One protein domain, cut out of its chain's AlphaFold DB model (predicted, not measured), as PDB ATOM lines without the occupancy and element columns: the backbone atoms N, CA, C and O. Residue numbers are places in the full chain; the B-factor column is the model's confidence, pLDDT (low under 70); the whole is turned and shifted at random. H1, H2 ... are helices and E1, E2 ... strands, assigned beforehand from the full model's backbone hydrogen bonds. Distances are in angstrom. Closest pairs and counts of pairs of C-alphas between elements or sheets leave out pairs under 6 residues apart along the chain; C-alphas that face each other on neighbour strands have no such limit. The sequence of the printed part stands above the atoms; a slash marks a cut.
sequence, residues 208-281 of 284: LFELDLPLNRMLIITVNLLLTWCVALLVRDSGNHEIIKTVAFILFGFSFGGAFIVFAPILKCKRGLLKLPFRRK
ATOM      1  N   LEU A 208     -48.369 -14.951 -12.736       80.62
ATOM      2  CA  LEU A 208     -47.998 -13.913 -13.724       80.62
ATOM      3  C   LEU A 208     -47.366 -14.519 -14.982       80.62
ATOM      4  O   LEU A 208     -47.481 -13.950 -16.065       80.62
ATOM      5  N   PHE A 209     -46.721 -15.680 -14.857       79.12
ATOM      6  CA  PHE A 209     -46.143 -16.395 -15.990       79.12
ATOM      7  C   PHE A 209     -47.193 -16.919 -16.983       79.12
ATOM      8  O   PHE A 209     -46.942 -16.952 -18.195       79.12
ATOM      9  N   GLU A 210     -48.363 -17.313 -16.483       78.69
ATOM     10  CA  GLU A 210     -49.466 -17.869 -17.275       78.69
ATOM     11  C   GLU A 210     -50.315 -16.794 -17.969       78.69
ATOM     12  O   GLU A 210     -51.036 -17.103 -18.922       78.69
ATOM     13  N   LEU A 211     -50.204 -15.535 -17.534       80.00
ATOM     14  CA  LEU A 211     -50.853 -14.376 -18.146       80.00
ATOM     15  C   LEU A 211     -50.232 -14.025 -19.508       80.00
ATOM     16  O   LEU A 211     -49.023 -14.139 -19.726       80.00
ATOM     17  N   ASP A 212     -51.075 -13.568 -20.429       76.88
ATOM     18  CA  ASP A 212     -50.717 -13.139 -21.785       76.88
ATOM     19  C   ASP A 212     -50.094 -11.731 -21.777       76.88
ATOM     20  O   ASP A 212     -50.633 -10.761 -22.307       76.88
ATOM     21  N   LEU A 213     -48.973 -11.599 -21.066       76.25
ATOM     22  CA  LEU A 213     -48.173 -10.381 -21.013       76.25
ATOM     23  C   LEU A 213     -47.119 -10.393 -22.132       76.25
ATOM     24  O   LEU A 213     -46.556 -11.452 -22.432       76.25
ATOM     25  N   PRO A 214     -46.785  -9.226 -22.718       78.81
ATOM     26  CA  PRO A 214     -45.731  -9.140 -23.721       78.81
ATOM     27  C   PRO A 214     -44.403  -9.621 -23.125       78.81
ATOM     28  O   PRO A 214     -44.012  -9.188 -22.036       78.81
ATOM     29  N   LEU A 215     -43.706 -10.497 -23.858       73.12
ATOM     30  CA  LEU A 215     -42.492 -11.192 -23.407       73.12
ATOM     31  C   LEU A 215     -41.449 -10.228 -22.816       73.12
ATOM     32  O   LEU A 215     -40.861 -10.514 -21.776       73.12
ATOM     33  N   ASN A 216     -41.304  -9.047 -23.423       74.75
ATOM     34  CA  ASN A 216     -40.369  -8.011 -22.987       74.75
ATOM     35  C   ASN A 216     -40.650  -7.520 -21.560       74.75
ATOM     36  O   ASN A 216     -39.713  -7.311 -20.801       74.75
ATOM     37  N   ARG A 217     -41.918  -7.381 -21.147       77.50
ATOM     38  CA  ARG A 217     -42.248  -6.936 -19.779       77.50
ATOM     39  C   ARG A 217     -41.955  -8.016 -18.740       77.50
ATOM     40  O   ARG A 217     -41.452  -7.693 -17.671       77.50
ATOM     41  N   MET A 218     -42.219  -9.281 -19.068       76.88
ATOM     42  CA  MET A 218     -41.897 -10.405 -18.180       76.88
ATOM     43  C   MET A 218     -40.389 -10.539 -17.983       76.88
ATOM     44  O   MET A 218     -39.939 -10.633 -16.845       76.88
ATOM     45  N   LEU A 219     -39.621 -10.455 -19.074       77.12
ATOM     46  CA  LEU A 219     -38.158 -10.460 -19.037       77.12
ATOM     47  C   LEU A 219     -37.612  -9.325 -18.171       77.12
ATOM     48  O   LEU A 219     -36.790  -9.580 -17.294       77.12
ATOM     49  N   ILE A 220     -38.114  -8.099 -18.351       83.19
ATOM     50  CA  ILE A 220     -37.699  -6.941 -17.548       83.19
ATOM     51  C   ILE A 220     -37.960  -7.190 -16.056       83.19
ATOM     52  O   ILE A 220     -37.069  -6.957 -15.243       83.19
ATOM     53  N   ILE A 221     -39.138  -7.693 -15.673       82.19
ATOM     54  CA  ILE A 221     -39.463  -7.959 -14.261       82.19
ATOM     55  C   ILE A 221     -38.537  -9.036 -13.682       82.19
ATOM     56  O   ILE A 221     -37.953  -8.833 -12.618       82.19
ATOM     57  N   THR A 222     -38.348 -10.156 -14.387       82.00
ATOM     58  CA  THR A 222     -37.490 -11.253 -13.909       82.00
ATOM     59  C   THR A 222     -36.021 -10.853 -13.819       82.00
ATOM     60  O   THR A 222     -35.357 -11.207 -12.850       82.00
ATOM     61  N   VAL A 223     -35.519 -10.076 -14.784       86.06
ATOM     62  CA  VAL A 223     -34.131  -9.595 -14.789       86.06
ATOM     63  C   VAL A 223     -33.906  -8.604 -13.651       86.06
ATOM     64  O   VAL A 223     -32.900  -8.714 -12.964       86.06
ATOM     65  N   ASN A 224     -34.845  -7.690 -13.385       85.50
ATOM     66  CA  ASN A 224     -34.724  -6.756 -12.261       85.50
ATOM     67  C   ASN A 224     -34.753  -7.471 -10.901       85.50
ATOM     68  O   ASN A 224     -33.958  -7.138 -10.022       85.50
ATOM     69  N   LEU A 225     -35.615  -8.480 -10.726       86.19
ATOM     70  CA  LEU A 225     -35.647  -9.299  -9.505       86.19
ATOM     71  C   LEU A 225     -34.348 -10.097  -9.314       86.19
ATOM     72  O   LEU A 225     -33.844 -10.216  -8.200       86.19
ATOM     73  N   LEU A 226     -33.772 -10.621 -10.396       86.06
ATOM     74  CA  LEU A 226     -32.522 -11.375 -10.335       86.06
ATOM     75  C   LEU A 226     -31.310 -10.458 -10.112       86.06
ATOM     76  O   LEU A 226     -30.414 -10.798  -9.349       86.06
ATOM     77  N   LEU A 227     -31.305  -9.264 -10.710       87.44
ATOM     78  CA  LEU A 227     -30.266  -8.257 -10.504       87.44
ATOM     79  C   LEU A 227     -30.260  -7.756  -9.056       87.44
ATOM     80  O   LEU A 227     -29.207  -7.713  -8.425       87.44
ATOM     81  N   THR A 228     -31.430  -7.420  -8.512       85.25
ATOM     82  CA  THR A 228     -31.576  -7.013  -7.104       85.25
ATOM     83  C   THR A 228     -31.160  -8.131  -6.150       85.25
ATOM     84  O   THR A 228     -30.480  -7.860  -5.161       85.25
ATOM     85  N   TRP A 229     -31.458  -9.388  -6.490       84.81
ATOM     86  CA  TRP A 229     -30.962 -10.550  -5.757       84.81
ATOM     87  C   TRP A 229     -29.427 -10.664  -5.799       84.81
ATOM     88  O   TRP A 229     -28.800 -10.774  -4.744       84.81
ATOM     89  N   CYS A 230     -28.800 -10.571  -6.974       83.56
ATOM     90  CA  CYS A 230     -27.339 -10.617  -7.109       83.56
ATOM     91  C   CYS A 230     -26.651  -9.482  -6.338       83.56
ATOM     92  O   CYS A 230     -25.679  -9.724  -5.625       83.56
ATOM     93  N   VAL A 231     -27.177  -8.257  -6.426       84.81
ATOM     94  CA  VAL A 231     -26.650  -7.102  -5.682       84.81
ATOM     95  C   VAL A 231     -26.769  -7.328  -4.174       84.81
ATOM     96  O   VAL A 231     -25.804  -7.091  -3.452       84.81
ATOM     97  N   ALA A 232     -27.898  -7.851  -3.688       82.06
ATOM     98  CA  ALA A 232     -28.072  -8.160  -2.269       82.06
ATOM     99  C   ALA A 232     -27.079  -9.227  -1.767       82.06
ATOM    100  O   ALA A 232     -26.579  -9.115  -0.648       82.06
ATOM    101  N   LEU A 233     -26.757 -10.237  -2.585       81.38
ATOM    102  CA  LEU A 233     -25.761 -11.260  -2.242       81.38
ATOM    103  C   LEU A 233     -24.335 -10.703  -2.207       81.38
ATOM    104  O   LEU A 233     -23.596 -11.006  -1.275       81.38
ATOM    105  N   LEU A 234     -23.965  -9.865  -3.177       81.69
ATOM    106  CA  LEU A 234     -22.638  -9.243  -3.225       81.69
ATOM    107  C   LEU A 234     -22.423  -8.273  -2.055       81.69
ATOM    108  O   LEU A 234     -21.379  -8.294  -1.411       81.69
ATOM    109  N   VAL A 235     -23.437  -7.466  -1.734       81.88
ATOM    110  CA  VAL A 235     -23.396  -6.497  -0.627       81.88
ATOM    111  C   VAL A 235     -23.384  -7.189   0.743       81.88
ATOM    112  O   VAL A 235     -22.816  -6.664   1.701       81.88
ATOM    113  N   ARG A 236     -23.974  -8.386   0.852       75.94
ATOM    114  CA  ARG A 236     -23.915  -9.200   2.076       75.94
ATOM    115  C   ARG A 236     -22.485  -9.640   2.411       75.94
ATOM    116  O   ARG A 236     -22.164  -9.732   3.597       75.94
ATOM    117  N   ASP A 237     -21.672  -9.919   1.396       75.00
ATOM    118  CA  ASP A 237     -20.325 -10.481   1.549       75.00
ATOM    119  C   ASP A 237     -19.236  -9.400   1.707       75.00
ATOM    120  O   ASP A 237     -18.161  -9.653   2.244       75.00
ATOM    121  N   SER A 238     -19.517  -8.155   1.306       73.00
ATOM    122  CA  SER A 238     -18.494  -7.118   1.126       73.00
ATOM    123  C   SER A 238     -18.145  -6.256   2.357       73.00
ATOM    124  O   SER A 238     -17.424  -5.274   2.196       73.00
ATOM    125  N   GLY A 239     -18.624  -6.540   3.582       65.50
ATOM    126  CA  GLY A 239     -18.209  -5.733   4.750       65.50
ATOM    127  C   GLY A 239     -18.876  -5.996   6.111       65.50
ATOM    128  O   GLY A 239     -19.864  -6.716   6.230       65.50
ATOM    129  N   ASN A 240     -18.327  -5.372   7.167       69.75
ATOM    130  CA  ASN A 240     -18.711  -5.548   8.584       69.75
ATOM    131  C   ASN A 240     -19.833  -4.618   9.094       69.75
ATOM    132  O   ASN A 240     -20.173  -4.663  10.273       69.75
ATOM    133  N   HIS A 241     -20.432  -3.781   8.245       78.81
ATOM    134  CA  HIS A 241     -21.482  -2.854   8.678       78.81
ATOM    135  C   HIS A 241     -22.847  -3.553   8.792       78.81
ATOM    136  O   HIS A 241     -23.439  -3.949   7.787       78.81
ATOM    137  N   GLU A 242     -23.376  -3.670  10.013       78.81
ATOM    138  CA  GLU A 242     -24.645  -4.366  10.291       78.81
ATOM    139  C   GLU A 242     -25.853  -3.762   9.559       78.81
ATOM    140  O   GLU A 242     -26.689  -4.496   9.037       78.81
ATOM    141  N   ILE A 243     -25.912  -2.432   9.436       81.00
ATOM    142  CA  ILE A 243     -27.013  -1.727   8.756       81.00
ATOM    143  C   ILE A 243     -27.124  -2.163   7.288       81.00
ATOM    144  O   ILE A 243     -28.221  -2.402   6.783       81.00
ATOM    145  N   ILE A 244     -25.984  -2.322   6.612       80.56
ATOM    146  CA  ILE A 244     -25.926  -2.704   5.197       80.56
ATOM    147  C   ILE A 244     -26.435  -4.140   5.009       80.56
ATOM    148  O   ILE A 244     -27.194  -4.411   4.076       80.56
ATOM    149  N   LYS A 245     -26.100  -5.046   5.935       80.75
ATOM    150  CA  LYS A 245     -26.597  -6.431   5.922       80.75
ATOM    151  C   LYS A 245     -28.112  -6.485   6.117       80.75
ATOM    152  O   LYS A 245     -28.785  -7.206   5.383       80.75
ATOM    153  N   THR A 246     -28.663  -5.694   7.035       83.69
ATOM    154  CA  THR A 246     -30.116  -5.627   7.269       83.69
ATOM    155  C   THR A 246     -30.871  -5.142   6.031       83.69
ATOM    156  O   THR A 246     -31.859  -5.758   5.631       83.69
ATOM    157  N   VAL A 247     -30.379  -4.092   5.366       83.69
ATOM    158  CA  VAL A 247     -30.975  -3.598   4.112       83.69
ATOM    159  C   VAL A 247     -30.897  -4.659   3.007       83.69
ATOM    160  O   VAL A 247     -31.885  -4.886   2.306       83.69
ATOM    161  N   ALA A 248     -29.774  -5.374   2.888       83.38
ATOM    162  CA  ALA A 248     -29.627  -6.469   1.928       83.38
ATOM    163  C   ALA A 248     -30.622  -7.620   2.185       83.38
ATOM    164  O   ALA A 248     -31.198  -8.150   1.235       83.38
ATOM    165  N   PHE A 249     -30.894  -7.970   3.447       83.75
ATOM    166  CA  PHE A 249     -31.905  -8.978   3.796       83.75
ATOM    167  C   PHE A 249     -33.333  -8.548   3.436       83.75
ATOM    168  O   PHE A 249     -34.106  -9.371   2.945       83.75
ATOM    169  N   ILE A 250     -33.683  -7.271   3.626       85.31
ATOM    170  CA  ILE A 250     -34.999  -6.736   3.231       85.31
ATOM    171  C   ILE A 250     -35.167  -6.809   1.709       85.31
ATOM    172  O   ILE A 250     -36.188  -7.296   1.221       85.31
ATOM    173  N   LEU A 251     -34.149  -6.385   0.953       83.50
ATOM    174  CA  LEU A 251     -34.158  -6.452  -0.512       83.50
ATOM    175  C   LEU A 251     -34.224  -7.896  -1.020       83.50
ATOM    176  O   LEU A 251     -34.957  -8.185  -1.969       83.50
ATOM    177  N   PHE A 252     -33.518  -8.815  -0.361       83.94
ATOM    178  CA  PHE A 252     -33.598 -10.245  -0.646       83.94
ATOM    179  C   PHE A 252     -35.016 -10.787  -0.417       83.94
ATOM    180  O   PHE A 252     -35.577 -11.427  -1.305       83.94
ATOM    181  N   GLY A 253     -35.632 -10.479   0.730       84.50
ATOM    182  CA  GLY A 253     -37.002 -10.896   1.041       84.50
ATOM    183  C   GLY A 253     -38.027 -10.350   0.045       84.50
ATOM    184  O   GLY A 253     -38.902 -11.086  -0.411       84.50
ATOM    185  N   PHE A 254     -37.880  -9.089  -0.363       85.06
ATOM    186  CA  PHE A 254     -38.750  -8.470  -1.363       85.06
ATOM    187  C   PHE A 254     -38.596  -9.122  -2.746       85.06
ATOM    188  O   PHE A 254     -39.590  -9.414  -3.412       85.06
ATOM    189  N   SER A 255     -37.359  -9.421  -3.153       85.88
ATOM    190  CA  SER A 255     -37.065 -10.083  -4.431       85.88
ATOM    191  C   SER A 255     -37.613 -11.512  -4.466       85.88
ATOM    192  O   SER A 255     -38.216 -11.927  -5.456       85.88
ATOM    193  N   PHE A 256     -37.478 -12.244  -3.357       83.56
ATOM    194  CA  PHE A 256     -38.032 -13.588  -3.203       83.56
ATOM    195  C   PHE A 256     -39.569 -13.581  -3.238       83.56
ATOM    196  O   PHE A 256     -40.173 -14.385  -3.945       83.56
ATOM    197  N   GLY A 257     -40.210 -12.629  -2.552       84.31
ATOM    198  CA  GLY A 257     -41.662 -12.432  -2.613       84.31
ATOM    199  C   GLY A 257     -42.155 -12.069  -4.018       84.31
ATOM    200  O   GLY A 257     -43.155 -12.614  -4.488       84.31
ATOM    201  N   GLY A 258     -41.420 -11.212  -4.733       83.69
ATOM    202  CA  GLY A 258     -41.702 -10.880  -6.130       83.69
ATOM    203  C   GLY A 258     -41.615 -12.101  -7.048       83.69
ATOM    204  O   GLY A 258     -42.539 -12.357  -7.821       83.69
ATOM    205  N   ALA A 259     -40.554 -12.903  -6.920       83.38
ATOM    206  CA  ALA A 259     -40.404 -14.153  -7.664       83.38
ATOM    207  C   ALA A 259     -41.525 -15.154  -7.332       83.38
ATOM    208  O   ALA A 259     -42.067 -15.799  -8.230       83.38
ATOM    209  N   PHE A 260     -41.940 -15.234  -6.067       84.06
ATOM    210  CA  PHE A 260     -43.043 -16.092  -5.644       84.06
ATOM    211  C   PHE A 260     -44.358 -15.731  -6.346       84.06
ATOM    212  O   PHE A 260     -45.023 -16.623  -6.855       84.06
ATOM    213  N   ILE A 261     -44.706 -14.447  -6.484       82.88
ATOM    214  CA  ILE A 261     -45.911 -14.020  -7.225       82.88
ATOM    215  C   ILE A 261     -45.797 -14.340  -8.727       82.88
ATOM    216  O   ILE A 261     -46.804 -14.610  -9.389       82.88
ATOM    217  N   VAL A 262     -44.578 -14.341  -9.281       83.44
ATOM    218  CA  VAL A 262     -44.357 -14.665 -10.698       83.44
ATOM    219  C   VAL A 262     -44.691 -16.121 -11.016       83.44
ATOM    220  O   VAL A 262     -45.291 -16.386 -12.063       83.44
ATOM    221  N   PHE A 263     -44.345 -17.043 -10.117       81.31
ATOM    222  CA  PHE A 263     -44.487 -18.484 -10.340       81.31
ATOM    223  C   PHE A 263     -45.693 -19.115  -9.633       81.31
ATOM    224  O   PHE A 263     -46.265 -20.073 -10.153       81.31
ATOM    225  N   ALA A 264     -46.109 -18.601  -8.476       83.25
ATOM    226  CA  ALA A 264     -47.197 -19.179  -7.700       83.25
ATOM    227  C   ALA A 264     -48.578 -18.760  -8.252       83.25
ATOM    228  O   ALA A 264     -48.790 -17.591  -8.590       83.25
ATOM    229  N   PRO A 265     -49.558 -19.681  -8.311       80.38
ATOM    230  CA  PRO A 265     -50.888 -19.415  -8.861       80.38
ATOM    231  C   PRO A 265     -51.802 -18.727  -7.833       80.38
ATOM    232  O   PRO A 265     -52.780 -19.302  -7.346       80.38
ATOM    233  N   ILE A 266     -51.457 -17.498  -7.454       81.31
ATOM    234  CA  ILE A 266     -52.146 -16.740  -6.394       81.31
ATOM    235  C   ILE A 266     -53.126 -15.719  -6.985       81.31
ATOM    236  O   ILE A 266     -54.102 -15.340  -6.336       81.31
ATOM    237  N   LEU A 267     -52.911 -15.296  -8.232       81.06
ATOM    238  CA  LEU A 267     -53.751 -14.303  -8.892       81.06
ATOM    239  C   LEU A 267     -55.020 -14.959  -9.440       81.06
ATOM    240  O   LEU A 267     -54.989 -16.075  -9.945       81.06
ATOM    241  N   LYS A 268     -56.153 -14.260  -9.370       80.94
ATOM    242  CA  LYS A 268     -57.394 -14.681 -10.030       80.94
ATOM    243  C   LYS A 268     -57.551 -13.888 -11.322       80.94
ATOM    244  O   LYS A 268     -57.682 -12.667 -11.272       80.94
ATOM    245  N   CYS A 269     -57.553 -14.560 -12.471       76.75
ATOM    246  CA  CYS A 269     -57.713 -13.903 -13.768       76.75
ATOM    247  C   CYS A 269     -58.778 -14.581 -14.639       76.75
ATOM    248  O   CYS A 269     -59.045 -15.779 -14.527       76.75
ATOM    249  N   LYS A 270     -59.408 -13.808 -15.535       75.88
ATOM    250  CA  LYS A 270     -60.327 -14.360 -16.544       75.88
ATOM    251  C   LYS A 270     -59.543 -15.280 -17.478       75.88
ATOM    252  O   LYS A 270     -58.504 -14.884 -17.996       75.88
ATOM    253  N   ARG A 271     -60.090 -16.459 -17.788       70.94
ATOM    254  CA  ARG A 271     -59.453 -17.462 -18.669       70.94
ATOM    255  C   ARG A 271     -59.006 -16.921 -20.040       70.94
ATOM    256  O   ARG A 271     -58.038 -17.415 -20.608       70.94
ATOM    257  N   GLY A 272     -59.675 -15.888 -20.557       68.81
ATOM    258  CA  GLY A 272     -59.302 -15.209 -21.805       68.81
ATOM    259  C   GLY A 272     -57.983 -14.426 -21.750       68.81
ATOM    260  O   GLY A 272     -57.462 -14.087 -22.801       68.81
ATOM    261  N   LEU A 273     -57.433 -14.169 -20.560       72.94
ATOM    262  CA  LEU A 273     -56.167 -13.454 -20.351       72.94
ATOM    263  C   LEU A 273     -54.964 -14.395 -20.183       72.94
ATOM    264  O   LEU A 273     -53.849 -13.929 -19.973       72.94
ATOM    265  N   LEU A 274     -55.174 -15.712 -20.253       75.06
ATOM    266  CA  LEU A 274     -54.103 -16.707 -20.178       75.06
ATOM    267  C   LEU A 274     -53.431 -16.889 -21.542       75.06
ATOM    268  O   LEU A 274     -54.094 -16.769 -22.577       75.06
ATOM    269  N   LYS A 275     -52.150 -17.264 -21.571       77.62
ATOM    270  CA  LYS A 275     -51.469 -17.680 -22.809       77.62
ATOM    271  C   LYS A 275     -52.161 -18.907 -23.422       77.62
ATOM    272  O   LYS A 275     -52.665 -19.780 -22.713       77.62
ATOM    273  N   LEU A 276     -52.143 -19.010 -24.754       65.56
ATOM    274  CA  LEU A 276     -52.771 -20.094 -25.533       65.56
ATOM    275  C   LEU A 276     -52.555 -21.530 -24.994       65.56
ATOM    276  O   LEU A 276     -53.554 -22.253 -24.902       65.56
ATOM    277  N   PRO A 277     -51.339 -21.967 -24.593       67.75
ATOM    278  CA  PRO A 277     -51.139 -23.315 -24.050       67.75
ATOM    279  C   PRO A 277     -51.887 -23.563 -22.729       67.75
ATOM    280  O   PRO A 277     -52.330 -24.681 -22.475       67.75
ATOM    281  N   PHE A 278     -52.113 -22.524 -21.920       62.19
ATOM    282  CA  PHE A 278     -52.809 -22.624 -20.634       62.19
ATOM    283  C   PHE A 278     -54.330 -22.445 -20.759       62.19
ATOM    284  O   PHE A 278     -55.080 -22.908 -19.901       62.19
ATOM    285  N   ARG A 279     -54.831 -21.877 -21.871       60.94
ATOM    286  CA  ARG A 279     -56.282 -21.797 -22.146       60.94
ATOM    287  C   ARG A 279     -56.930 -23.176 -22.332       60.94
ATOM    288  O   ARG A 279     -58.097 -23.350 -21.966       60.94
ATOM    289  N   ARG A 280     -56.192 -24.148 -22.891       52.59
ATOM    290  CA  ARG A 280     -56.712 -25.440 -23.390       52.59
ATOM    291  C   ARG A 280     -56.772 -26.590 -22.383       52.59
ATOM    292  O   ARG A 280     -57.332 -27.623 -22.738       52.59
ATOM    293  N   LYS A 281     -56.279 -26.450 -21.146       51.56
ATOM    294  CA  LYS A 281     -56.484 -27.499 -20.130       51.56
ATOM    295  C   LYS A 281     -57.976 -27.579 -19.761       51.56
ATOM    296  O   LYS A 281     -58.471 -26.832 -18.918       51.56
TER     297      LYS A 281
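Overview. This is residues 208 to 281 of the 284 residues of an uncharacterized protein of Vibrio sp. FF_307 (UniProt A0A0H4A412). This is a long helical hairpin, H1 and H2 side by side and running opposite ways, with a turn at one end; beyond the other end of H2, E1 and the small helix H3 lie in a looser end piece, and residues 208 to 214 lie at that same end. The turn, residues 238 to 243, of which 242 to 243 belong to H2, sticks out at the far end. The printed part has 74 residues, with three named helices and one named strand in the order H1, H2, E1, H3, and the class is mostly helix. The whole is loose, with a radius of gyration of the C-alphas of 16.3 A, and its outline is a rod spanning 53 by 22 by 14 A.

Along the chain. The printed part begins with Leu 208, its C-alpha at (-47.998, -13.913, -13.724). H1, residues 215 to 237, is the longest helix by residues; it begins at C-alpha 215 at (-42.492, -11.192, -23.407) and measures 33.4 A from first to last C-alpha. H2, residues 242 to 263, measures 31.9 A and begins at C-alpha 242 at (-24.645, -4.366, 10.291). E1 is residues 267 to 270. H3, residues 276 to 279, ends at C-alpha 279 at (-56.282, -21.797, -22.146).

Arrangement. H1 and H2 form a helical hairpin. They touch, with 23 pairs of C-alphas within 8 A, and the closest C-alphas are those of Ala 232 and Ala 248, 4.8 A apart. Their lines stand at a shallow tilt of 27 degrees, opposite ways. H2 and E1 are only just apart, with their closest C-alphas at 8.0 A. E1 and H3 are apart, and E1 pairs with no named strand. H3 touches no helix. In H1 and H2 every O i to N i+4 pair is within hydrogen-bond range, while H3, with four residues, is too short for such a pair and has its 1 O i to N i+3 pair within range.

Size, cuts and confidence. The two C-alphas farthest apart are those of Asn 240 and Arg 280, 53.5 A. The C-alphas of Leu 208 and Lys 281, the first and last printed, are 17.3 A apart. The printed part has no cut, and the links H1 to H2, H2 to E1 and E1 to H3 are tight. Residues 238 to 243 stand free. The mean pLDDT of the printed part is 78.8; it is under 70 at residues 239 to 240, at residue 272 and at residues 276 to 281, and the mean over H3 is 64.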